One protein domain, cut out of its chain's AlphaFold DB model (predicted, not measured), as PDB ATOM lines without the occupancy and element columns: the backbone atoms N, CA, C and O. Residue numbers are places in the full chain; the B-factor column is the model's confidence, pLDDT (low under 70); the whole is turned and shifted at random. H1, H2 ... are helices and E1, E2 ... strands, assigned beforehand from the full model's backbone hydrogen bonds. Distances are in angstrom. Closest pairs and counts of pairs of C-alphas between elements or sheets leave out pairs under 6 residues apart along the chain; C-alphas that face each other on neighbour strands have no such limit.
ATOM      1  N   VAL A 447      -6.024 -52.846   5.498       83.31
ATOM      2  CA  VAL A 447      -6.977 -52.219   4.578       83.31
ATOM      3  C   VAL A 447      -6.458 -50.842   4.187       83.31
ATOM      4  O   VAL A 447      -6.001 -50.089   5.045       83.31
ATOM      5  N   ASP A 448      -6.552 -50.514   2.903       87.31
ATOM      6  CA  ASP A 448      -6.266 -49.194   2.347       87.31
ATOM      7  C   ASP A 448      -7.560 -48.491   1.890       87.31
ATOM      8  O   ASP A 448      -8.650 -49.072   1.871       87.31
ATOM      9  N   PHE A 449      -7.460 -47.220   1.492       88.75
ATOM     10  CA  PHE A 449      -8.626 -46.460   1.026       88.75
ATOM     11  C   PHE A 449      -9.261 -47.038  -0.248       88.75
ATOM     12  O   PHE A 449     -10.476 -46.936  -0.432       88.75
ATOM     13  N   LYS A 450      -8.473 -47.690  -1.116       87.00
ATOM     14  CA  LYS A 450      -8.989 -48.350  -2.326       87.00
ATOM     15  C   LYS A 450      -9.861 -49.552  -1.968       87.00
ATOM     16  O   LYS A 450     -10.918 -49.734  -2.572       87.00
ATOM     17  N   ALA A 451      -9.442 -50.351  -0.991       83.88
ATOM     18  CA  ALA A 451     -10.221 -51.461  -0.470       83.88
ATOM     19  C   ALA A 451     -11.472 -50.975   0.270       83.88
ATOM     20  O   ALA A 451     -12.532 -51.553   0.052       83.88
ATOM     21  N   LEU A 452     -11.391 -49.894   1.060       83.81
ATOM     22  CA  LEU A 452     -12.567 -49.301   1.718       83.81
ATOM     23  C   LEU A 452     -13.643 -48.868   0.719       83.81
ATOM     24  O   LEU A 452     -14.815 -49.160   0.928       83.81
ATOM     25  N   ARG A 453     -13.253 -48.214  -0.382       84.00
ATOM     26  CA  ARG A 453     -14.201 -47.774  -1.422       84.00
ATOM     27  C   ARG A 453     -14.906 -48.949  -2.110       84.00
ATOM     28  O   ARG A 453     -16.031 -48.806  -2.565       84.00
ATOM     29  N   ARG A 454     -14.238 -50.101  -2.211       79.81
ATOM     30  CA  ARG A 454     -14.764 -51.314  -2.860       79.81
ATOM     31  C   ARG A 454     -15.460 -52.271  -1.889       79.81
ATOM     32  O   ARG A 454     -15.969 -53.294  -2.340       79.81
ATOM     33  N   ASP A 455     -15.437 -51.997  -0.585       72.62
ATOM     34  CA  ASP A 455     -15.992 -52.904   0.418       72.62
ATOM     35  C   ASP A 455     -17.526 -52.912   0.312       72.62
ATOM     36  O   ASP A 455     -18.155 -51.882   0.556       72.62
ATOM     37  N   PRO A 456     -18.164 -54.054  -0.009       59.53
ATOM     38  CA  PRO A 456     -19.622 -54.148  -0.059       59.53
ATOM     39  C   PRO A 456     -20.272 -53.978   1.320       59.53
ATOM     40  O   PRO A 456     -21.474 -53.739   1.400       59.53
ATOM     41  N   ASN A 457     -19.500 -54.106   2.405       58.97
ATOM     42  CA  ASN A 457     -19.972 -53.805   3.754       58.97
ATOM     43  C   ASN A 457     -19.889 -52.300   4.068       58.97
ATOM     44  O   ASN A 457     -20.495 -51.868   5.040       58.97
ATOM     45  N   GLY A 458     -19.204 -51.519   3.218       71.69
ATOM     46  CA  GLY A 458     -19.080 -50.059   3.204       71.69
ATOM     47  C   GLY A 458     -17.837 -49.510   3.929       71.69
ATOM     48  O   GLY A 458     -16.970 -50.257   4.372       71.69
ATOM     49  N   ALA A 459     -17.777 -48.189   4.137       76.31
ATOM     50  CA  ALA A 459     -16.578 -47.474   4.608       76.31
ATOM     51  C   ALA A 459     -16.276 -47.520   6.127       76.31
ATOM     52  O   ALA A 459     -15.137 -47.279   6.527       76.31
ATOM     53  N   GLY A 460     -17.253 -47.826   6.994       80.94
ATOM     54  CA  GLY A 460     -17.067 -47.773   8.451       80.94
ATOM     55  C   GLY A 460     -16.765 -46.350   8.942       80.94
ATOM     56  O   GLY A 460     -17.323 -45.388   8.419       80.94
ATOM     57  N   LEU A 461     -15.873 -46.216   9.927       84.06
ATOM     58  CA  LEU A 461     -15.408 -44.929  10.478       84.06
ATOM     59  C   LEU A 461     -14.032 -44.502   9.911       84.06
ATOM     60  O   LEU A 461     -13.304 -43.720  10.522       84.06
ATOM     61  N   GLY A 462     -13.639 -45.060   8.759       89.62
ATOM     62  CA  GLY A 462     -12.365 -44.773   8.091       89.62
ATOM     63  C   GLY A 462     -11.285 -45.809   8.392       89.62
ATOM     64  O   GLY A 462     -11.574 -47.004   8.501       89.62
ATOM     65  N   LEU A 463     -10.031 -45.369   8.500       92.00
ATOM     66  CA  LEU A 463      -8.897 -46.222   8.870       92.00
ATOM     67  C   LEU A 463      -8.414 -45.949  10.298       92.00
ATOM     68  O   LEU A 463      -8.510 -44.840  10.811       92.00
ATOM     69  N   VAL A 464      -7.850 -46.966  10.935       91.94
ATOM     70  CA  VAL A 464      -7.071 -46.857  12.170       91.94
ATOM     71  C   VAL A 464      -5.701 -47.480  11.977       91.94
ATOM     72  O   VAL A 464      -5.527 -48.411  11.191       91.94
ATOM     73  N   VAL A 465      -4.728 -46.978  12.722       91.88
ATOM     74  CA  VAL A 465      -3.328 -47.388  12.644       91.88
ATOM     75  C   VAL A 465      -2.940 -48.151  13.903       91.88
ATOM     76  O   VAL A 465      -3.468 -47.870  14.976       91.88
ATOM     77  N   ASP A 466      -2.015 -49.104  13.799       89.00
ATOM     78  CA  ASP A 466      -1.428 -49.750  14.978       89.00
ATOM     79  C   ASP A 466      -0.711 -48.728  15.883       89.00
ATOM     80  O   ASP A 466       0.208 -48.026  15.452       89.00
ATOM     81  N   ALA A 467      -1.119 -48.666  17.153       89.81
ATOM     82  CA  ALA A 467      -0.588 -47.717  18.128       89.81
ATOM     83  C   ALA A 467       0.904 -47.903  18.415       89.81
ATOM     84  O   ALA A 467       1.640 -46.921  18.530       89.81
ATOM     85  N   CYS A 468       1.372 -49.147  18.510       87.56
ATOM     86  CA  CYS A 468       2.771 -49.435  18.807       87.56
ATOM     87  C   CYS A 468       3.667 -49.077  17.618       87.56
ATOM     88  O   CYS A 468       4.730 -48.482  17.804       87.56
ATOM     89  N   MET A 469       3.228 -49.411  16.403       89.56
ATOM     90  CA  MET A 469       3.979 -49.111  15.183       89.56
ATOM     91  C   MET A 469       4.004 -47.609  14.887       89.56
ATOM     92  O   MET A 469       5.038 -47.101  14.460       89.56
ATOM     93  N   LEU A 470       2.911 -46.883  15.158       92.00
ATOM     94  CA  LEU A 470       2.885 -45.427  15.020       92.00
ATOM     95  C   LEU A 470       3.803 -44.750  16.044       92.00
ATOM     96  O   LEU A 470       4.568 -43.864  15.673       92.00
ATOM     97  N   ALA A 471       3.774 -45.179  17.312       91.19
ATOM     98  CA  ALA A 471       4.677 -44.647  18.333       91.19
ATOM     99  C   ALA A 471       6.149 -44.847  17.941       91.19
ATOM    100  O   ALA A 471       6.958 -43.936  18.083       91.19
ATOM    101  N   GLU A 472       6.491 -46.020  17.405       90.81
ATOM    102  CA  GLU A 472       7.836 -46.304  16.904       90.81
ATOM    103  C   GLU A 472       8.207 -45.441  15.691       90.81
ATOM    104  O   GLU A 472       9.303 -44.888  15.661       90.81
ATOM    105  N   ALA A 473       7.306 -45.281  14.717       91.12
ATOM    106  CA  ALA A 473       7.540 -44.424  13.556       91.12
ATOM    107  C   ALA A 473       7.810 -42.969  13.971       91.12
ATOM    108  O   ALA A 473       8.784 -42.365  13.524       91.12
ATOM    109  N   LEU A 474       7.004 -42.436  14.894       92.19
ATOM    110  CA  LEU A 474       7.184 -41.091  15.435       92.19
ATOM    111  C   LEU A 474       8.486 -40.951  16.232       92.19
ATOM    112  O   LEU A 474       9.183 -39.957  16.063       92.19
ATOM    113  N   ARG A 475       8.862 -41.930  17.067       91.81
ATOM    114  CA  ARG A 475      10.140 -41.890  17.807       91.81
ATOM    115  C   ARG A 475      11.344 -41.838  16.881       91.81
ATOM    116  O   ARG A 475      12.259 -41.057  17.134       91.81
ATOM    117  N   ARG A 476      11.341 -42.666  15.834       90.44
ATOM    118  CA  ARG A 476      12.427 -42.704  14.850       90.44
ATOM    119  C   ARG A 476      12.546 -41.378  14.128       90.44
ATOM    120  O   ARG A 476      13.641 -40.840  14.057       90.44
ATOM    121  N   TYR A 477      11.417 -40.824  13.693       89.81
ATOM    122  CA  TYR A 477      11.377 -39.496  13.096       89.81
ATOM    123  C   TYR A 477      11.929 -38.419  14.047       89.81
ATOM    124  O   TYR A 477      12.814 -37.663  13.675       89.81
ATOM    125  N   LEU A 478      11.471 -38.385  15.303       89.81
ATOM    126  CA  LEU A 478      11.908 -37.401  16.307       89.81
ATOM    127  C   LEU A 478      13.389 -37.517  16.706       89.81
ATOM    128  O   LEU A 478      13.947 -36.560  17.250       89.81
ATOM    129  N   SER A 479      13.993 -38.685  16.477       89.94
ATOM    130  CA  SER A 479      15.396 -38.991  16.784       89.94
ATOM    131  C   SER A 479      16.291 -38.964  15.539       89.94
ATOM    132  O   SER A 479      17.447 -39.370  15.629       89.94
ATOM    133  N   ASP A 480      15.760 -38.527  14.389       87.19
ATOM    134  CA  ASP A 480      16.432 -38.522  13.081       87.19
ATOM    135  C   ASP A 480      16.986 -39.905  12.662       87.19
ATOM    136  O   ASP A 480      18.004 -40.032  11.979       87.19
ATOM    137  N   GLU A 481      16.307 -40.979  13.074       89.31
ATOM    138  CA  GLU A 481      16.629 -42.359  12.709       89.31
ATOM    139  C   GLU A 481      15.966 -42.778  11.386       89.31
ATOM    140  O   GLU A 481      15.037 -42.150  10.879       89.31
ATOM    141  N   THR A 482      16.405 -43.910  10.824       83.56
ATOM    142  CA  THR A 482      15.823 -44.450   9.586       83.56
ATOM    143  C   THR A 482      14.321 -44.722   9.743       83.56
ATOM    144  O   THR A 482      13.947 -45.473  10.658       83.56
ATOM    145  N   PRO A 483      13.465 -44.206   8.841       83.12
ATOM    146  CA  PRO A 483      12.020 -44.337   8.960       83.12
ATOM    147  C   PRO A 483      11.578 -45.799   8.867       83.12
ATOM    148  O   PRO A 483      12.228 -46.653   8.255       83.12
ATOM    149  N   LEU A 484      10.446 -46.097   9.495       85.06
ATOM    150  CA  LEU A 484       9.834 -47.416   9.428       85.06
ATOM    151  C   LEU A 484       9.334 -47.682   7.994       85.06
ATOM    152  O   LEU A 484       8.727 -46.811   7.383       85.06
ATOM    153  N   GLN A 485       9.564 -48.885   7.456       82.75
ATOM    154  CA  GLN A 485       9.224 -49.195   6.057       82.75
ATOM    155  C   GLN A 485       7.720 -49.188   5.760       82.75
ATOM    156  O   GLN A 485       7.321 -48.776   4.678       82.75
ATOM    157  N   HIS A 486       6.894 -49.684   6.684       83.88
ATOM    158  CA  HIS A 486       5.456 -49.845   6.462       83.88
ATOM    159  C   HIS A 486       4.680 -49.687   7.758       83.88
ATOM    160  O   HIS A 486       5.032 -50.298   8.769       83.88
ATOM    161  N   LEU A 487       3.596 -48.919   7.705       86.75
ATOM    162  CA  LEU A 487       2.705 -48.692   8.832       86.75
ATOM    163  C   LEU A 487       1.352 -49.359   8.540       86.75
ATOM    164  O   LEU A 487       0.656 -48.944   7.614       86.75
ATOM    165  N   PRO A 488       0.971 -50.409   9.286       85.94
ATOM    166  CA  PRO A 488      -0.245 -51.148   8.992       85.94
ATOM    167  C   PRO A 488      -1.496 -50.343   9.364       85.94
ATOM    168  O   PRO A 488      -1.630 -49.855  10.490       85.94
ATOM    169  N   THR A 489      -2.428 -50.267   8.417       88.75
ATOM    170  CA  THR A 489      -3.743 -49.633   8.556       88.75
ATOM    171  C   THR A 489      -4.851 -50.676   8.541       88.75
ATOM    172  O   THR A 489      -4.774 -51.689   7.846       88.75
ATOM    173  N   TYR A 490      -5.917 -50.420   9.289       87.19
ATOM    174  CA  TYR A 490      -7.054 -51.318   9.446       87.19
ATOM    175  C   TYR A 490      -8.358 -50.537   9.313       87.19
ATOM    176  O   TYR A 490      -8.427 -49.374   9.690       87.19
ATOM    177  N   LYS A 491      -9.427 -51.178   8.839       86.00
ATOM    178  CA  LYS A 491     -10.766 -50.566   8.810       86.00
ATOM    179  C   LYS A 491     -11.247 -50.208  10.223       86.00
ATOM    180  O   LYS A 491     -11.235 -51.065  11.104       86.00
ATOM    181  N   ALA A 492     -11.710 -48.987  10.437       85.19
ATOM    182  CA  ALA A 492     -12.257 -48.518  11.702       85.19
ATOM    183  C   ALA A 492     -13.706 -49.008  11.874       85.19
ATOM    184  O   ALA A 492     -14.647 -48.444  11.317       85.19
ATOM    185  N   THR A 493     -13.892 -50.086  12.631       77.69
ATOM    186  CA  THR A 493     -15.211 -50.556  13.092       77.69
ATOM    187  C   THR A 493     -15.459 -50.087  14.519       77.69
ATOM    188  O   THR A 493     -14.504 -49.749  15.221       77.69
ATOM    189  N   VAL A 494     -16.711 -50.109  14.993       73.38
ATOM    190  CA  VAL A 494     -17.021 -49.680  16.370       73.38
ATOM    191  C   VAL A 494     -16.167 -50.424  17.405       73.38
ATOM    192  O   VAL A 494     -15.563 -49.802  18.272       73.38
ATOM    193  N   TYR A 495     -16.020 -51.748  17.279       70.88
ATOM    194  CA  TYR A 495     -15.197 -52.531  18.209       70.88
ATOM    195  C   TYR A 495     -13.719 -52.154  18.203       70.88
ATOM    196  O   TYR A 495     -13.059 -52.250  19.239       70.88
ATOM    197  N   ARG A 496     -13.179 -51.765  17.043       78.56
ATOM    198  CA  ARG A 496     -11.810 -51.249  16.982       78.56
ATOM    199  C   ARG A 496     -11.741 -49.880  17.637       78.56
ATOM    200  O   ARG A 496     -10.820 -49.675  18.413       78.56
ATOM    201  N   MET A 497     -12.735 -49.017  17.423       82.44
ATOM    202  CA  MET A 497     -12.804 -47.694  18.052       82.44
ATOM    203  C   MET A 497     -12.825 -47.744  19.585       82.44
ATOM    204  O   MET A 497     -12.125 -46.958  20.218       82.44
ATOM    205  N   GLU A 498     -13.461 -48.749  20.192       77.00
ATOM    206  CA  GLU A 498     -13.385 -48.989  21.647       77.00
ATOM    207  C   GLU A 498     -11.980 -49.352  22.163       77.00
ATOM    208  O   GLU A 498     -11.728 -49.376  23.369       77.00
ATOM    209  N   ALA A 499     -11.059 -49.674  21.260       80.12
ATOM    210  CA  ALA A 499      -9.648 -49.911  21.526       80.12
ATOM    211  C   ALA A 499      -8.744 -48.833  20.896       80.12
ATOM    212  O   ALA A 499      -7.517 -48.980  20.917       80.12
ATOM    213  N   THR A 500      -9.333 -47.770  20.348       87.94
ATOM    214  CA  THR A 500      -8.641 -46.704  19.624       87.94
ATOM    215  C   THR A 500      -8.505 -45.454  20.481       87.94
ATOM    216  O   THR A 500      -9.447 -45.044  21.158       87.94
ATOM    217  N   MET A 501      -7.343 -44.809  20.388       91.56
ATOM    218  CA  MET A 501      -7.162 -43.417  20.790       91.56
ATOM    219  C   MET A 501      -7.388 -42.509  19.576       91.56
ATOM    220  O   MET A 501      -6.664 -42.618  18.586       91.56
ATOM    221  N   ALA A 502      -8.379 -41.625  19.632       90.38
ATOM    222  CA  ALA A 502      -8.556 -40.589  18.617       90.38
ATOM    223  C   ALA A 502      -7.675 -39.382  18.959       90.38
ATOM    224  O   ALA A 502      -7.611 -38.986  20.122       90.38
ATOM    225  N   VAL A 503      -6.980 -38.806  17.980       88.75
ATOM    226  CA  VAL A 503      -6.102 -37.647  18.196       88.75
ATOM    227  C   VAL A 503      -6.705 -36.421  17.530       88.75
ATOM    228  O   VAL A 503      -6.750 -36.329  16.308       88.75
ATOM    229  N   SER A 504      -7.110 -35.470  18.363       83.94
ATOM    230  CA  SER A 504      -7.489 -34.115  17.983       83.94
ATOM    231  C   SER A 504      -6.256 -33.222  18.100       83.94
ATOM    232  O   SER A 504      -5.625 -33.124  19.160       83.94
ATOM    233  N   TYR A 505      -5.862 -32.615  16.985       79.94
ATOM    234  CA  TYR A 505      -4.667 -31.787  16.900       79.94
ATOM    235  C   TYR A 505      -4.843 -30.676  15.873       79.94
ATOM    236  O   TYR A 505      -5.659 -30.754  14.957       79.94
ATOM    237  N   ARG A 506      -4.013 -29.644  16.003       74.44
ATOM    238  CA  ARG A 506      -3.942 -28.565  15.023       74.44
ATOM    239  C   ARG A 506      -3.102 -28.991  13.821       74.44
ATOM    240  O   ARG A 506      -1.901 -29.224  13.981       74.44
ATOM    241  N   TRP A 507      -3.713 -28.986  12.642       74.12
ATOM    242  CA  TRP A 507      -3.036 -29.127  11.352       74.12
ATOM    243  C   TRP A 507      -1.893 -28.112  11.199       74.12
ATOM    244  O   TRP A 507      -2.098 -26.913  11.377       74.12
ATOM    245  N   GLN A 508      -0.693 -28.593  10.872       74.69
ATOM    246  CA  GLN A 508       0.431 -27.752  10.454       74.69
ATOM    247  C   GLN A 508       0.460 -27.625   8.926       74.69
ATOM    248  O   GLN A 508      -0.018 -28.513   8.222       74.69
ATOM    249  N   GLU A 509       1.021 -26.529   8.405       67.88
ATOM    250  CA  GLU A 509       1.171 -26.348   6.953       67.88
ATOM    251  C   GLU A 509       2.259 -27.252   6.369       67.88
ATOM    252  O   GLU A 509       2.102 -27.786   5.273       67.88
ATOM    253  N   ALA A 510       3.344 -27.450   7.119       74.25
ATOM    254  CA  ALA A 510       4.415 -28.352   6.737       74.25
ATOM    255  C   ALA A 510       3.982 -29.808   6.945       74.25
ATOM    256  O   ALA A 510       3.695 -30.244   8.064       74.25
ATOM    257  N   GLU A 511       3.967 -30.570   5.856       80.12
ATOM    258  CA  GLU A 511       3.778 -32.011   5.907       80.12
ATOM    259  C   GLU A 511       5.131 -32.713   6.078       80.12
ATOM    260  O   GLU A 511       6.086 -32.461   5.343       80.12
ATOM    261  N   LEU A 512       5.208 -33.621   7.048       84.31
ATOM    262  CA  LEU A 512       6.431 -34.314   7.439       84.31
ATOM    263  C   LEU A 512       6.299 -35.811   7.164       84.31
ATOM    264  O   LEU A 512       5.328 -36.455   7.568       84.31
ATOM    265  N   TRP A 513       7.292 -36.381   6.490       83.75
ATOM    266  CA  TRP A 513       7.339 -37.809   6.193       83.75
ATOM    267  C   TRP A 513       7.711 -38.609   7.441       83.75
ATOM    268  O   TRP A 513       8.847 -38.549   7.902       83.75
ATOM    269  N   ILE A 514       6.771 -39.402   7.956       85.75
ATOM    270  CA  ILE A 514       7.026 -40.294   9.102       85.75
ATOM    271  C   ILE A 514       7.383 -41.721   8.668       85.75
ATOM    272  O   ILE A 514       8.145 -42.411   9.342       85.75
ATOM    273  N   CYS A 515       6.858 -42.145   7.517       85.31
ATOM    274  CA  CYS A 515       7.137 -43.413   6.850       85.31
ATOM    275  C   CYS A 515       7.079 -43.187   5.328       85.31
ATOM    276  O   CYS A 515       6.421 -42.243   4.879       85.31
ATOM    277  N   PRO A 516       7.688 -44.055   4.502       80.19
ATOM    278  CA  PRO A 516       7.502 -44.008   3.054       80.19
ATOM    279  C   PRO A 516       6.010 -44.039   2.692       80.19
ATOM    280  O   PRO A 516       5.275 -44.915   3.142       80.19
ATOM    281  N   GLY A 517       5.551 -43.071   1.897       76.38
ATOM    282  CA  GLY A 517       4.143 -42.979   1.483       76.38
ATOM    283  C   GLY A 517       3.180 -42.383   2.522       76.38
ATOM    284  O   GLY A 517       1.998 -42.260   2.214       76.38
ATOM    285  N   LEU A 518       3.647 -42.001   3.720       82.38
ATOM    286  CA  LEU A 518       2.799 -41.453   4.785       82.38
ATOM    287  C   LEU A 518       3.375 -40.166   5.371       82.38
ATOM    288  O   LEU A 518       4.473 -40.141   5.937       82.38
ATOM    289  N   MET A 519       2.569 -39.113   5.287       85.31
ATOM    290  CA  MET A 519       2.898 -37.794   5.802       85.31
ATOM    291  C   MET A 519       1.972 -37.425   6.954       85.31
ATOM    292  O   MET A 519       0.760 -37.646   6.894       85.31
ATOM    293  N   LEU A 520       2.554 -36.839   7.993       86.75
ATOM    294  CA  LEU A 520       1.838 -36.215   9.088       86.75
ATOM    295  C   LEU A 520       2.151 -34.734   9.117       86.75
ATOM    296  O   LEU A 520       3.288 -34.307   8.974       86.75
ATOM    297  N   ASN A 521       1.129 -33.953   9.383       84.31
ATOM    298  CA  ASN A 521       1.213 -32.512   9.461       84.31
ATOM    299  C   ASN A 521       1.049 -32.062  10.914       84.31
ATOM    300  O   ASN A 521       0.123 -31.343  11.288       84.31
ATOM    301  N   MET A 522       1.947 -32.582  11.745       85.19
ATOM    302  CA  MET A 522       2.013 -32.315  13.174       85.19
ATOM    303  C   MET A 522       3.296 -31.563  13.502       85.19
ATOM    304  O   MET A 522       4.336 -31.803  12.893       85.19
ATOM    305  N   SER A 523       3.254 -30.687  14.502       83.62
ATOM    306  CA  SER A 523       4.472 -30.070  15.024       83.62
ATOM    307  C   SER A 523       5.276 -31.084  15.841       83.62
ATOM    308  O   SER A 523       4.728 -32.069  16.347       83.62
ATOM    309  N   ARG A 524       6.573 -30.820  16.040       85.81
ATOM    310  CA  ARG A 524       7.441 -31.670  16.871       85.81
ATOM    311  C   ARG A 524       6.841 -31.919  18.261       85.81
ATOM    312  O   ARG A 524       6.761 -33.061  18.702       85.81
ATOM    313  N   TRP A 525       6.331 -30.867  18.908       86.62
ATOM    314  CA  TRP A 525       5.669 -30.973  20.212       86.62
ATOM    315  C   TRP A 525       4.428 -31.876  20.164       86.62
ATOM    316  O   TRP A 525       4.238 -32.699  21.057       86.62
ATOM    317  N   GLN A 526       3.594 -31.760  19.124       86.88
ATOM    318  CA  GLN A 526       2.411 -32.613  18.978       86.88
ATOM    319  C   GLN A 526       2.817 -34.085  18.841       86.88
ATOM    320  O   GLN A 526       2.284 -34.926  19.562       86.88
ATOM    321  N   MET A 527       3.804 -34.390  17.993       90.19
ATOM    322  CA  MET A 527       4.316 -35.753  17.816       90.19
ATOM    323  C   MET A 527       4.869 -36.338  19.123       90.19
ATOM    324  O   MET A 527       4.527 -37.463  19.484       90.19
ATOM    325  N   GLU A 528       5.657 -35.565  19.877       90.25
ATOM    326  CA  GLU A 528       6.180 -35.976  21.189       90.25
ATOM    327  C   GLU A 528       5.052 -36.296  22.181       90.25
ATOM    328  O   GLU A 528       5.121 -37.284  22.917       90.25
ATOM    329  N   ARG A 529       3.977 -35.495  22.190       91.25
ATOM    330  CA  ARG A 529       2.812 -35.741  23.054       91.25
ATOM    331  C   ARG A 529       2.007 -36.957  22.617       91.25
ATOM    332  O   ARG A 529       1.551 -37.694  23.491       91.25
ATOM    333  N   VAL A 530       1.868 -37.204  21.313       92.00
ATOM    334  CA  VAL A 530       1.252 -38.437  20.800       92.00
ATOM    335  C   VAL A 530       2.046 -39.651  21.276       92.00
ATOM    336  O   VAL A 530       1.455 -40.550  21.864       92.00
ATOM    337  N   VAL A 531       3.375 -39.666  21.119       93.31
ATOM    338  CA  VAL A 531       4.226 -40.775  21.596       93.31
ATOM    339  C   VAL A 531       4.054 -40.995  23.100       93.31
ATOM    340  O   VAL A 531       3.763 -42.112  23.528       93.31
ATOM    341  N   ALA A 532       4.150 -39.929  23.899       90.31
ATOM    342  CA  ALA A 532       3.982 -40.021  25.346       90.31
ATOM    343  C   ALA A 532       2.584 -40.535  25.743       90.31
ATOM    344  O   ALA A 532       2.448 -41.288  26.709       90.31
ATOM    345  N   ALA A 533       1.532 -40.155  25.016       89.50
ATOM    346  CA  ALA A 533       0.188 -40.669  25.248       89.50
ATOM    347  C   ALA A 533       0.077 -42.155  24.872       89.50
ATOM    348  O   ALA A 533      -0.451 -42.941  25.655       89.50
ATOM    349  N   LEU A 534       0.628 -42.575  23.733       89.50
ATOM    350  CA  LEU A 534       0.615 -43.976  23.294       89.50
ATOM    351  C   LEU A 534       1.364 -44.902  24.258       89.50
ATOM    352  O   LEU A 534       0.957 -46.038  24.478       89.50
ATOM    353  N   GLU A 535       2.434 -44.420  24.883       85.56
ATOM    354  CA  GLU A 535       3.189 -45.206  25.861       85.56
ATOM    355  C   GLU A 535       2.439 -45.410  27.178       85.56
ATOM    356  O   GLU A 535       2.612 -46.453  27.821       85.56
ATOM    357  N   ASN A 536       1.594 -44.439  27.537       84.06
ATOM    358  CA  ASN A 536       0.836 -44.386  28.785       84.06
ATOM    359  C   ASN A 536      -0.612 -44.881  28.659       84.06
ATOM    360  O   ASN A 536      -1.312 -44.973  29.667       84.06
ATOM    361  N   THR A 537      -1.083 -45.171  27.448       79.94
ATOM    362  CA  THR A 537      -2.436 -45.679  27.198       79.94
ATOM    363  C   THR A 537      -2.404 -47.177  26.905       79.94
ATOM    364  O   THR A 537      -1.386 -47.751  26.525       79.94
ATOM    365  N   SER A 538      -3.543 -47.838  27.112       80.12
ATOM    366  CA  SER A 538      -3.743 -49.249  26.737       80.12
ATOM    367  C   SER A 538      -4.544 -49.376  25.438       80.12
ATOM    368  O   SER A 538      -5.269 -50.352  25.243       80.12
ATOM    369  N   CYS A 539      -4.477 -48.354  24.585       83.88
ATOM    370  CA  CYS A 539      -5.106 -48.360  23.271       83.88
ATOM    371  C   CYS A 539      -4.246 -49.172  22.297       83.88
ATOM    372  O   CYS A 539      -3.022 -49.065  22.288       83.88
ATOM    373  N   PHE A 540      -4.901 -49.996  21.483       84.69
ATOM    374  CA  PHE A 540      -4.242 -50.826  20.472       84.69
ATOM    375  C   PHE A 540      -4.152 -50.116  19.124       84.69
ATOM    376  O   PHE A 540      -3.274 -50.421  18.317       84.69
ATOM    377  N   TYR A 541      -5.043 -49.155  18.895       90.25
ATOM    378  CA  TYR A 541      -5.150 -48.440  17.635       90.25
ATOM    379  C   TYR A 541      -5.154 -46.928  17.846       90.25
ATOM    380  O   TYR A 541      -5.434 -46.434  18.941       90.25
ATOM    381  N   VAL A 542      -4.869 -46.195  16.774       93.19
ATOM    382  CA  VAL A 542      -4.889 -44.732  16.740       93.19
ATOM    383  C   VAL A 542      -5.674 -44.270  15.528       93.19
ATOM    384  O   VAL A 542      -5.495 -44.801  14.431       93.19
ATOM    385  N   TRP A 543      -6.542 -43.287  15.737       93.12
ATOM    386  CA  TRP A 543      -7.258 -42.591  14.677       93.12
ATOM    387  C   TRP A 543      -6.739 -41.156  14.608       93.12
ATOM    388  O   TRP A 543      -6.732 -40.449  15.618       93.12
ATOM    389  N   ILE A 544      -6.258 -40.756  13.435       90.69
ATOM    390  CA  ILE A 544      -5.716 -39.424  13.149       90.69
ATOM    391  C   ILE A 544      -6.312 -39.027  11.813       90.69
ATOM    392  O   ILE A 544      -6.050 -39.722  10.838       90.69
ATOM    393  N   ASP A 545      -7.055 -37.925  11.750       85.25
ATOM    394  CA  ASP A 545      -7.783 -37.497  10.547       85.25
ATOM    395  C   ASP A 545      -6.945 -37.619   9.254       85.25
ATOM    396  O   ASP A 545      -7.329 -38.317   8.314       85.25
ATOM    397  N   ARG A 546      -5.701 -37.110   9.276       86.31
ATOM    398  CA  ARG A 546      -4.755 -37.189   8.146       86.31
ATOM    399  C   ARG A 546      -4.472 -38.611   7.635       86.31
ATOM    400  O   ARG A 546      -4.222 -38.792   6.447       86.31
ATOM    401  N   LEU A 547      -4.468 -39.608   8.520       89.50
ATOM    402  CA  LEU A 547      -4.207 -41.019   8.195       89.50
ATOM    403  C   LEU A 547      -5.495 -41.826   7.999       89.50
ATOM    404  O   LEU A 547      -5.490 -42.878   7.360       89.50
ATOM    405  N   SER A 548      -6.581 -41.360   8.602       90.19
ATOM    406  CA  SER A 548      -7.832 -42.089   8.754       90.19
ATOM    407  C   SER A 548      -8.860 -41.754   7.676       90.19
ATOM    408  O   SER A 548      -9.756 -42.565   7.428       90.19
ATOM    409  N   VAL A 549      -8.702 -40.604   7.014       88.50
ATOM    410  CA  VAL A 549      -9.590 -40.069   5.976       88.50
ATOM    411  C   VAL A 549      -8.787 -39.782   4.692       88.50
ATOM    412  O   VAL A 549      -7.633 -39.350   4.782       88.50
ATOM    413  N   PRO A 550      -9.338 -40.017   3.482       86.94
ATOM    414  CA  PRO A 550      -8.697 -39.607   2.235       86.94
ATOM    415  C   PRO A 550      -8.453 -38.097   2.199       86.94
ATOM    416  O   PRO A 550      -9.301 -37.315   2.610       86.94
ATOM    417  N   GLN A 551      -7.303 -37.695   1.666       84.56
ATOM    418  CA  GLN A 551      -6.848 -36.298   1.663       84.56
ATOM    419  C   GLN A 551      -7.116 -35.572   0.339       84.56
ATOM    420  O   GLN A 551      -6.582 -34.498   0.088       84.56
ATOM    421  N   TYR A 552      -7.917 -36.191  -0.521       81.81
ATOM    422  CA  TYR A 552      -8.343 -35.673  -1.810       81.81
ATOM    423  C   TYR A 552      -9.868 -35.703  -1.862       81.81
ATOM    424  O   TYR A 552     -10.485 -36.658  -1.369       81.81
ATOM    425  N   GLU A 553     -10.446 -34.687  -2.498       76.06
ATOM    426  CA  GLU A 553     -11.892 -34.534  -2.627       76.06
ATOM    427  C   GLU A 553     -12.511 -35.754  -3.305       76.06
ATOM    428  O   GLU A 553     -12.193 -36.112  -4.441       76.06
ATOM    429  N   CYS A 554     -13.361 -36.458  -2.559       81.88
ATOM    430  CA  CYS A 554     -14.140 -37.578  -3.065       81.88
ATOM    431  C   CYS A 554     -15.323 -37.909  -2.148       81.88
ATOM    432  O   CYS A 554     -15.328 -37.588  -0.961       81.88
ATOM    433  N   GLU A 555     -16.293 -38.656  -2.674       82.56
ATOM    434  CA  GLU A 555     -17.482 -39.110  -1.931       82.56
ATOM    435  C   GLU A 555     -17.135 -39.849  -0.623       82.56
ATOM    436  O   GLU A 555     -17.774 -39.658   0.414       82.56
ATOM    437  N   LEU A 556     -16.065 -40.653  -0.644       85.12
ATOM    438  CA  LEU A 556     -15.582 -41.361   0.541       85.12
ATOM    439  C   LEU A 556     -15.085 -40.389   1.621       85.12
ATOM    440  O   LEU A 556     -15.365 -40.606   2.795       85.12
ATOM    441  N   GLN A 557     -14.367 -39.327   1.241       84.88
ATOM    442  CA  GLN A 557     -13.918 -38.301   2.182       84.88
ATOM    443  C   GLN A 557     -15.123 -37.607   2.821       84.88
ATOM    444  O   GLN A 557     -15.213 -37.556   4.044       84.88
ATOM    445  N   ASN A 558     -16.087 -37.166   2.010       80.00
ATOM    446  CA  ASN A 558     -17.290 -36.477   2.484       80.00
ATOM    447  C   ASN A 558     -18.106 -37.329   3.468       80.00
ATOM    448  O   ASN A 558     -18.573 -36.828   4.491       80.00
ATOM    449  N   THR A 559     -18.224 -38.628   3.185       82.06
ATOM    450  CA  THR A 559     -18.900 -39.603   4.054       82.06
ATOM    451  C   THR A 559     -18.150 -39.837   5.368       82.06
ATOM    452  O   THR A 559     -18.759 -40.004   6.419       82.06
ATOM    453  N   LEU A 560     -16.816 -39.882   5.345       84.56
ATOM    454  CA  LEU A 560     -16.023 -40.089   6.559       84.56
ATOM    455  C   LEU A 560     -15.978 -38.833   7.437       84.56
ATOM    456  O   LEU A 560     -16.079 -38.945   8.659       84.56
ATOM    457  N   LEU A 561     -15.908 -37.648   6.826       79.25
ATOM    458  CA  LEU A 561     -15.989 -36.373   7.535       79.25
ATOM    459  C   LEU A 561     -17.356 -36.187   8.210       79.25
ATOM    460  O   LEU A 561     -17.410 -35.755   9.361       79.25
ATOM    461  N   SER A 562     -18.462 -36.596   7.570       75.88
ATOM    462  CA  SER A 562     -19.786 -36.532   8.211       75.88
ATOM    463  C   SER A 562     -19.910 -37.446   9.440       75.88
ATOM    464  O   SER A 562     -20.685 -37.161  10.352       75.88
ATOM    465  N   ARG A 563     -19.084 -38.498   9.520       80.44
ATOM    466  CA  ARG A 563     -19.017 -39.459  10.635       80.44
ATOM    467  C   ARG A 563     -18.019 -39.072  11.736       80.44
ATOM    468  O   ARG A 563     -17.803 -39.856  12.667       80.44
ATOM    469  N   MET A 564     -17.407 -37.884  11.701       79.12
ATOM    470  CA  MET A 564     -16.420 -37.478  12.717       79.12
ATOM    471  C   MET A 564     -16.984 -37.496  14.144       79.12
ATOM    472  O   MET A 564     -16.329 -38.000  15.056       79.12
ATOM    473  N   MET A 565     -18.223 -37.040  14.353       76.81
ATOM    474  CA  MET A 565     -18.867 -37.122  15.673       76.81
ATOM    475  C   MET A 565     -18.984 -38.566  16.172       76.81
ATOM    476  O   MET A 565     -18.646 -38.849  17.321       76.81
ATOM    477  N   ALA A 566     -19.415 -39.484  15.300       77.62
ATOM    478  CA  ALA A 566     -19.512 -40.908  15.616       77.62
ATOM    479  C   ALA A 566     -18.143 -41.494  15.996       77.62
ATOM    480  O   ALA A 566     -18.047 -42.305  16.917       77.62
ATOM    481  N   THR A 567     -17.078 -41.039  15.334       81.25
ATOM    482  CA  THR A 567     -15.696 -41.449  15.608       81.25
ATOM    483  C   THR A 567     -15.263 -41.065  17.021       81.25
ATOM    484  O   THR A 567     -14.861 -41.939  17.789       81.25
ATOM    485  N   TYR A 568     -15.385 -39.788  17.397       80.00
ATOM    486  CA  TYR A 568     -14.974 -39.314  18.725       80.00
ATOM    487  C   TYR A 568     -15.876 -39.828  19.852       80.00
ATOM    488  O   TYR A 568     -15.379 -40.102  20.944       80.00
ATOM    489  N   ALA A 569     -17.169 -40.028  19.584       74.81
ATOM    490  CA  ALA A 569     -18.093 -40.643  20.535       74.81
ATOM    491  C   ALA A 569     -17.789 -42.133  20.780       74.81
ATOM    492  O   ALA A 569     -18.015 -42.633  21.881       74.81
ATOM    493  N   SER A 570     -17.266 -42.839  19.769       76.75
ATOM    494  CA  SER A 570     -16.969 -44.278  19.843       76.75
ATOM    495  C   SER A 570     -15.535 -44.602  20.267       76.75
ATOM    496  O   SER A 570     -15.238 -45.752  20.590       76.75
ATOM    497  N   ALA A 571     -14.631 -43.622  20.229       82.12
ATOM    498  CA  ALA A 571     -13.245 -43.799  20.633       82.12
ATOM    499  C   ALA A 571     -13.133 -44.067  22.140       82.12
ATOM    500  O   ALA A 571     -13.843 -43.470  22.951       82.12
ATOM    501  N   ARG A 572     -12.186 -44.925  22.535       82.25
ATOM    502  CA  ARG A 572     -11.917 -45.207  23.952       82.25
ATOM    503  C   ARG A 572     -11.467 -43.967  24.715       82.25
ATOM    504  O   ARG A 572     -11.894 -43.728  25.841       82.25
ATOM    505  N   GLU A 573     -10.545 -43.236  24.106       85.69
ATOM    506  CA  GLU A 573      -9.927 -42.033  24.646       85.69
ATOM    507  C   GLU A 573      -9.703 -41.059  23.492       85.69
ATOM    508  O   GLU A 573      -9.423 -41.469  22.362       85.69
ATOM    509  N   THR A 574      -9.837 -39.764  23.761       86.56
ATOM    510  CA  THR A 574      -9.496 -38.713  22.798       86.56
ATOM    511  C   THR A 574      -8.349 -37.890  23.343       86.56
ATOM    512  O   THR A 574      -8.498 -37.198  24.348       86.56
ATOM    513  N   LEU A 575      -7.205 -37.946  22.676       87.19
ATOM    514  CA  LEU A 575      -6.072 -37.087  22.965       87.19
ATOM    515  C   LEU A 575      -6.292 -35.734  22.290       87.19
ATOM    516  O   LEU A 575      -6.380 -35.667  21.069       87.19
ATOM    517  N   VAL A 576      -6.355 -34.664  23.077       83.00
ATOM    518  CA  VAL A 576      -6.554 -33.293  22.596       83.00
ATOM    519  C   VAL A 576      -5.263 -32.505  22.793       83.00
ATOM    520  O   VAL A 576      -4.829 -32.284  23.927       83.00
ATOM    521  N   LEU A 577      -4.648 -32.074  21.692       80.75
ATOM    522  CA  LEU A 577      -3.365 -31.371  21.681       80.75
ATOM    523  C   LEU A 577      -3.553 -29.883  21.362       80.75
ATOM    524  O   LEU A 577      -3.695 -29.487  20.206       80.75
ATOM    525  N   ARG A 578      -3.507 -29.041  22.398       76.50
ATOM    526  CA  ARG A 578      -3.649 -27.581  22.301       76.50
ATOM    527  C   ARG A 578      -2.279 -26.921  22.094       76.50
ATOM    528  O   ARG A 578      -1.574 -26.629  23.059       76.50
ATOM    529  N   SER A 579      -1.899 -26.696  20.840       70.62
ATOM    530  CA  SER A 579      -0.688 -25.947  20.451       70.62
ATOM    531  C   SER A 579      -0.998 -24.475  20.141       70.62
ATOM    532  O   SER A 579      -2.092 -24.180  19.664       70.62
ATOM    533  N   ARG A 580      -0.039 -23.565  20.371       63.31
ATOM    534  CA  ARG A 580      -0.193 -22.114  20.116       63.31
ATOM    535  C   ARG A 580      -0.073 -21.762  18.617       63.31
ATOM    536  O   ARG A 580       0.537 -22.513  17.856       63.31
ATOM    537  N   GLU A 581      -0.661 -20.633  18.213       56.94
ATOM    538  CA  GLU A 581      -0.659 -20.091  16.843       56.94
ATOM    539  C   GLU A 581       0.296 -18.910  16.597       56.94
ATOM    540  O   GLU A 581       0.638 -18.184  17.534       56.94
ATOM    541  N   GLU A 582       0.639 -18.714  15.316       53.38
ATOM    542  CA  GLU A 582       0.938 -17.415  14.689       53.38
ATOM    543  C   GLU A 582      -0.304 -16.986  13.879       53.38
ATOM    544  O   GLU A 582      -1.018 -17.855  13.370       53.38
ATOM    545  N   ASP A 583      -0.586 -15.682  13.785       46.59
ATOM    546  CA  ASP A 583      -1.805 -15.151  13.154       46.59
ATOM    547  C   ASP A 583      -1.887 -15.542  11.657       46.59
ATOM    548  O   ASP A 583      -1.020 -15.168  10.870       46.59
ATOM    549  N   GLY A 584      -2.929 -16.277  11.225       48.56
ATOM    550  CA  GLY A 584      -3.060 -16.719   9.821       48.56
ATOM    551  C   GLY A 584      -4.447 -17.234   9.405       48.56
ATOM    552  O   GLY A 584      -5.235 -17.675  10.227       48.56
ATOM    553  N   SER A 585      -4.796 -17.195   8.118       39.47
ATOM    554  CA  SER A 585      -6.182 -17.259   7.601       39.47
ATOM    555  C   SER A 585      -6.827 -18.657   7.460       39.47
ATOM    556  O   SER A 585      -7.550 -18.887   6.488       39.47
ATOM    557  N   ARG A 586      -6.562 -19.626   8.349       46.56
ATOM    558  CA  ARG A 586      -7.079 -21.001   8.176       46.56
ATOM    559  C   ARG A 586      -8.281 -21.357   9.054       46.56
ATOM    560  O   ARG A 586      -8.453 -20.867  10.163       46.56
ATOM    561  N   TYR A 587      -9.047 -22.297   8.495       40.84
ATOM    562  CA  TYR A 587     -10.310 -22.920   8.902       40.84
ATOM    563  C   TYR A 587     -10.549 -23.130  10.411       40.84
ATOM    564  O   TYR A 587     -11.677 -22.985  10.872       40.84
ATOM    565  N   HIS A 588      -9.494 -23.397  11.184       48.16
ATOM    566  CA  HIS A 588      -9.527 -23.422  12.644       48.16
ATOM    567  C   HIS A 588      -8.239 -22.809  13.191       48.16
ATOM    568  O   HIS A 588      -7.262 -23.514  13.441       48.16
ATOM    569  N   GLN A 589      -8.266 -21.496  13.414       45.88
ATOM    570  CA  GLN A 589      -7.204 -20.760  14.101       45.88
ATOM    571  C   GLN A 589      -7.040 -21.149  15.586       45.88
ATOM    572  O   GLN A 589      -6.318 -20.485  16.310       45.88
ATOM    573  N   ARG A 590      -7.710 -22.167  16.138       48.47
ATOM    574  CA  ARG A 590      -7.405 -22.662  17.497       48.47
ATOM    575  C   ARG A 590      -7.807 -24.117  17.626       48.47
ATOM    576  O   ARG A 590      -8.962 -24.380  17.909       48.47
ATOM    577  N   ALA A 591      -6.841 -25.017  17.417       42.00
ATOM    578  CA  ALA A 591      -6.669 -26.402  17.909       42.00
ATOM    579  C   ALA A 591      -7.871 -27.361  18.103       42.00
ATOM    580  O   ALA A 591      -7.656 -28.467  18.594       42.00
ATOM    581  N   TRP A 592      -9.095 -26.996  17.742       52.78
ATOM    582  CA  TRP A 592     -10.306 -27.772  17.944       52.78
ATOM    583  C   TRP A 592     -11.145 -27.739  16.681       52.78
ATOM    584  O   TRP A 592     -11.362 -26.673  16.105       52.78
ATOM    585  N   THR A 593     -11.781 -28.867  16.379       58.09
ATOM    586  CA  THR A 593     -13.191 -28.774  16.016       58.09
ATOM    587  C   THR A 593     -13.997 -29.005  17.301       58.09
ATOM    588  O   THR A 593     -13.727 -29.919  18.081       58.09
ATOM    589  N   LEU A 594     -14.960 -28.128  17.598       60.00
ATOM    590  CA  LEU A 594     -15.882 -28.286  18.730       60.00
ATOM    591  C   LEU A 594     -16.434 -29.729  18.883       60.00
ATOM    592  O   LEU A 594     -16.488 -30.201  20.022       60.00
ATOM    593  N   PRO A 595     -16.751 -30.465  17.791       62.25
ATOM    594  CA  PRO A 595     -17.135 -31.874  17.859       62.25
ATOM    595  C   PRO A 595     -16.180 -32.782  18.651       62.25
ATOM    596  O   PRO A 595     -16.645 -33.631  19.405       62.25
ATOM    597  N   GLU A 596     -14.863 -32.619  18.521       70.44
ATOM    598  CA  GLU A 596     -13.858 -33.571  19.042       70.44
ATOM    599  C   GLU A 596     -13.755 -33.494  20.558       70.44
ATOM    600  O   GLU A 596     -13.663 -34.506  21.254       70.44
ATOM    601  N   PHE A 597     -13.814 -32.271  21.084       68.31
ATOM    602  CA  PHE A 597     -13.868 -32.050  22.515       68.31
ATOM    603  C   PHE A 597     -15.231 -32.476  23.042       68.31
ATOM    604  O   PHE A 597     -15.314 -33.296  23.951       68.31
ATOM    605  N   VAL A 598     -16.302 -31.944  22.465       67.00
ATOM    606  CA  VAL A 598     -17.645 -32.042  23.024       67.00
ATOM    607  C   VAL A 598     -18.187 -33.479  22.993       67.00
ATOM    608  O   VAL A 598     -18.726 -33.928  24.002       67.00
ATOM    609  N   CYS A 599     -17.953 -34.233  21.912       68.31
ATOM    610  CA  CYS A 599     -18.474 -35.597  21.736       68.31
ATOM    611  C   CYS A 599     -17.633 -36.682  22.429       68.31
ATOM    612  O   CYS A 599     -18.092 -37.813  22.580       68.31
ATOM    613  N   SER A 600     -16.403 -36.367  22.844       73.50
ATOM    614  CA  SER A 600     -15.508 -37.340  23.470       73.50
ATOM    615  C   SER A 600     -15.963 -37.710  24.882       73.50
ATOM    616  O   SER A 600     -16.102 -36.845  25.753       73.50
ATOM    617  N   ALA A 601     -16.113 -39.012  25.138       65.06
ATOM    618  CA  ALA A 601     -16.421 -39.540  26.466       65.06
ATOM    619  C   ALA A 601     -15.256 -39.372  27.459       65.06
ATOM    620  O   ALA A 601     -15.479 -39.146  28.648       65.06
ATOM    621  N   SER A 602     -14.012 -39.468  26.977       74.56
ATOM    622  CA  SER A 602     -12.800 -39.398  27.797       74.56
ATOM    623  C   SER A 602     -11.732 -38.541  27.107       74.56
ATOM    624  O   SER A 602     -10.849 -39.073  26.426       74.56
ATOM    625  N   PRO A 603     -11.818 -37.203  27.224       77.25
ATOM    626  CA  PRO A 603     -10.810 -36.311  26.676       77.25
ATOM    627  C   PRO A 603      -9.588 -36.258  27.599       77.25
ATOM    628  O   PRO A 603      -9.698 -35.986  28.797       77.25
ATOM    629  N   ARG A 604      -8.401 -36.431  27.028       81.94
ATOM    630  CA  ARG A 604      -7.125 -36.169  27.687       81.94
ATOM    631  C   ARG A 604      -6.450 -34.993  27.012       81.94
ATOM    632  O   ARG A 604      -6.091 -35.059  25.842       81.94
ATOM    633  N   ILE A 605      -6.287 -33.912  27.758       79.44
ATOM    634  CA  ILE A 605      -5.919 -32.613  27.205       79.44
ATOM    635  C   ILE A 605      -4.471 -32.297  27.556       79.44
ATOM    636  O   ILE A 605      -4.082 -32.380  28.719       79.44
ATOM    637  N   PHE A 606      -3.693 -31.890  26.557       80.56
ATOM    638  CA  PHE A 606      -2.367 -31.317  26.747       80.56
ATOM    639  C   PHE A 606      -2.316 -29.922  26.146       80.56
ATOM    640  O   PHE A 606      -2.721 -29.725  25.000       80.56
ATOM    641  N   THR A 607      -1.774 -28.973  26.904       76.38
ATOM    642  CA  THR A 607      -1.608 -27.581  26.477       76.38
ATOM    643  C   THR A 607      -0.130 -27.253  26.350       76.38
ATOM    644  O   THR A 607       0.669 -27.589  27.222       76.38
ATOM    645  N   GLN A 608       0.245 -26.620  25.242       75.69
ATOM    646  CA  GLN A 608       1.598 -26.134  25.029       75.69
ATOM    647  C   GLN A 608       1.811 -24.842  25.831       75.69
ATOM    648  O   GLN A 608       1.198 -23.811  25.546       75.69
ATOM    649  N   GLU A 609       2.692 -24.894  26.830       68.12
ATOM    650  CA  GLU A 609       3.173 -23.719  27.562       68.12
ATOM    651  C   GLU A 609       4.422 -23.144  26.886       68.12
ATOM    652  O   GLU A 609       5.351 -23.884  26.549       68.12
ATOM    653  N   ARG A 610       4.493 -21.817  26.730       54.59
ATOM    654  CA  ARG A 610       5.752 -21.153  26.374       54.59
ATOM    655  C   ARG A 610       6.625 -21.070  27.630       54.59
ATOM    656  O   ARG A 610       6.211 -20.471  28.623       54.59
TER     657      ARG A 610
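This is residues 447 to 610 of the 871 residues of a protein of Tetraselmis chuii (UniProt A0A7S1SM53). What does one see first? A strongly twisted sheet of six strands makes the core, with H4 over one face and H7 and H8 side by side over the other. H2 packs on H4, the small hairpin of E4 and E5 is next to H2, and H1 and H6 come near each other far from the middle. What is it built of? The printed part has 164 residues with eight named helices and eight named strands, in the order H1 E1 H2 E2 H3 E3 E4 E5 H4 E6 H5 H6 H7 E7 H8 E8, class mixed. The large sheet runs E2 E1 E6 E3 E7 E8 and is mixed; the whole is compact, with a radius of gyration of the C-alphas of 15.0 A and spans of 49 by 36 by 32 A.

Where are the strands? The large sheet holds E2, residues 489 to 491, E1, 463 to 466, E6, 541 to 544, E3, 500 to 505, 15.7 A long, E7, 573 to 578, 15.9 A, and E8, 603 to 607, ending at C-alpha 607 (-1.608, -27.581, 26.477). E4 is 512 to 515 and E5 518 to 520. Where are the helices? H1, 449 to 454, begins at C-alpha 449 (-8.626, -46.460, 1.026). H2 is 467 to 478, 16.3 A, H3 494 to 497, H4 524 to 536, 18.6 A, H5 545 to 548, H6 555 to 562, H7 564 to 570 and H8 594 to 599.

How do the strands pair? E2 and E1 are antiparallel (N 464 to O 490, 2.8 A), as are E1 and E6 (N 465 to O 542, 2.9 A) and the hairpin E4 and E5 (N 512 to O 520, 2.8 A). E6 and E3 (N 501 to O 541, 2.9 A), E3 and E7 (N 504 to O 575, 2.8 A) and E7 and E8 (N 576 to O 604, 2.8 A) are parallel; these N and O pairs are within hydrogen-bond range. E7, H8, E8 is a strand-helix-strand unit, parallel neighbours with a helix between, and E2, H3, E3 a split one, with E1 and E6 between its strands; both crossovers are right-handed. What is on the sheet? H4, at a height of 8.5 A over the sheet, lies over E3 and E7; H7, at 9.5 A, and H8, at 9.7 A, are on the opposite face and touch, the C-alphas of Ala 569 and Cys 599 being closest at 5.2 A, at a shallow tilt of 25 degrees, the same way. H5 is on it at 5.9 A, and H1 and H3 only graze it. What about the other helices? H2 touches H4, closest C-alphas Ala 471 and Val 531, 5.1 A, opposite ways at 35.4 degrees, only just steep. H6 is not on the sheet and is close but not clearly touching H1, closest C-alphas Leu 556 and Arg 453, 6.8 A. Are the helix backbones whole? Every O i to N i+4 pair is within hydrogen-bond range in H1, H2, H4, H6, H7 and H8; H3 and H5 are too short for such a pair.

How large is it? The two C-alphas farthest apart, those of Pro 456 and Arg 610, are 49.3 A apart, and the printed part has no cut. Where is it least sure? The long link E7 to H8, residues 579 to 593, lies mostly in the low-confidence run 580 to 595; the mean pLDDT of the printed part is 79.6.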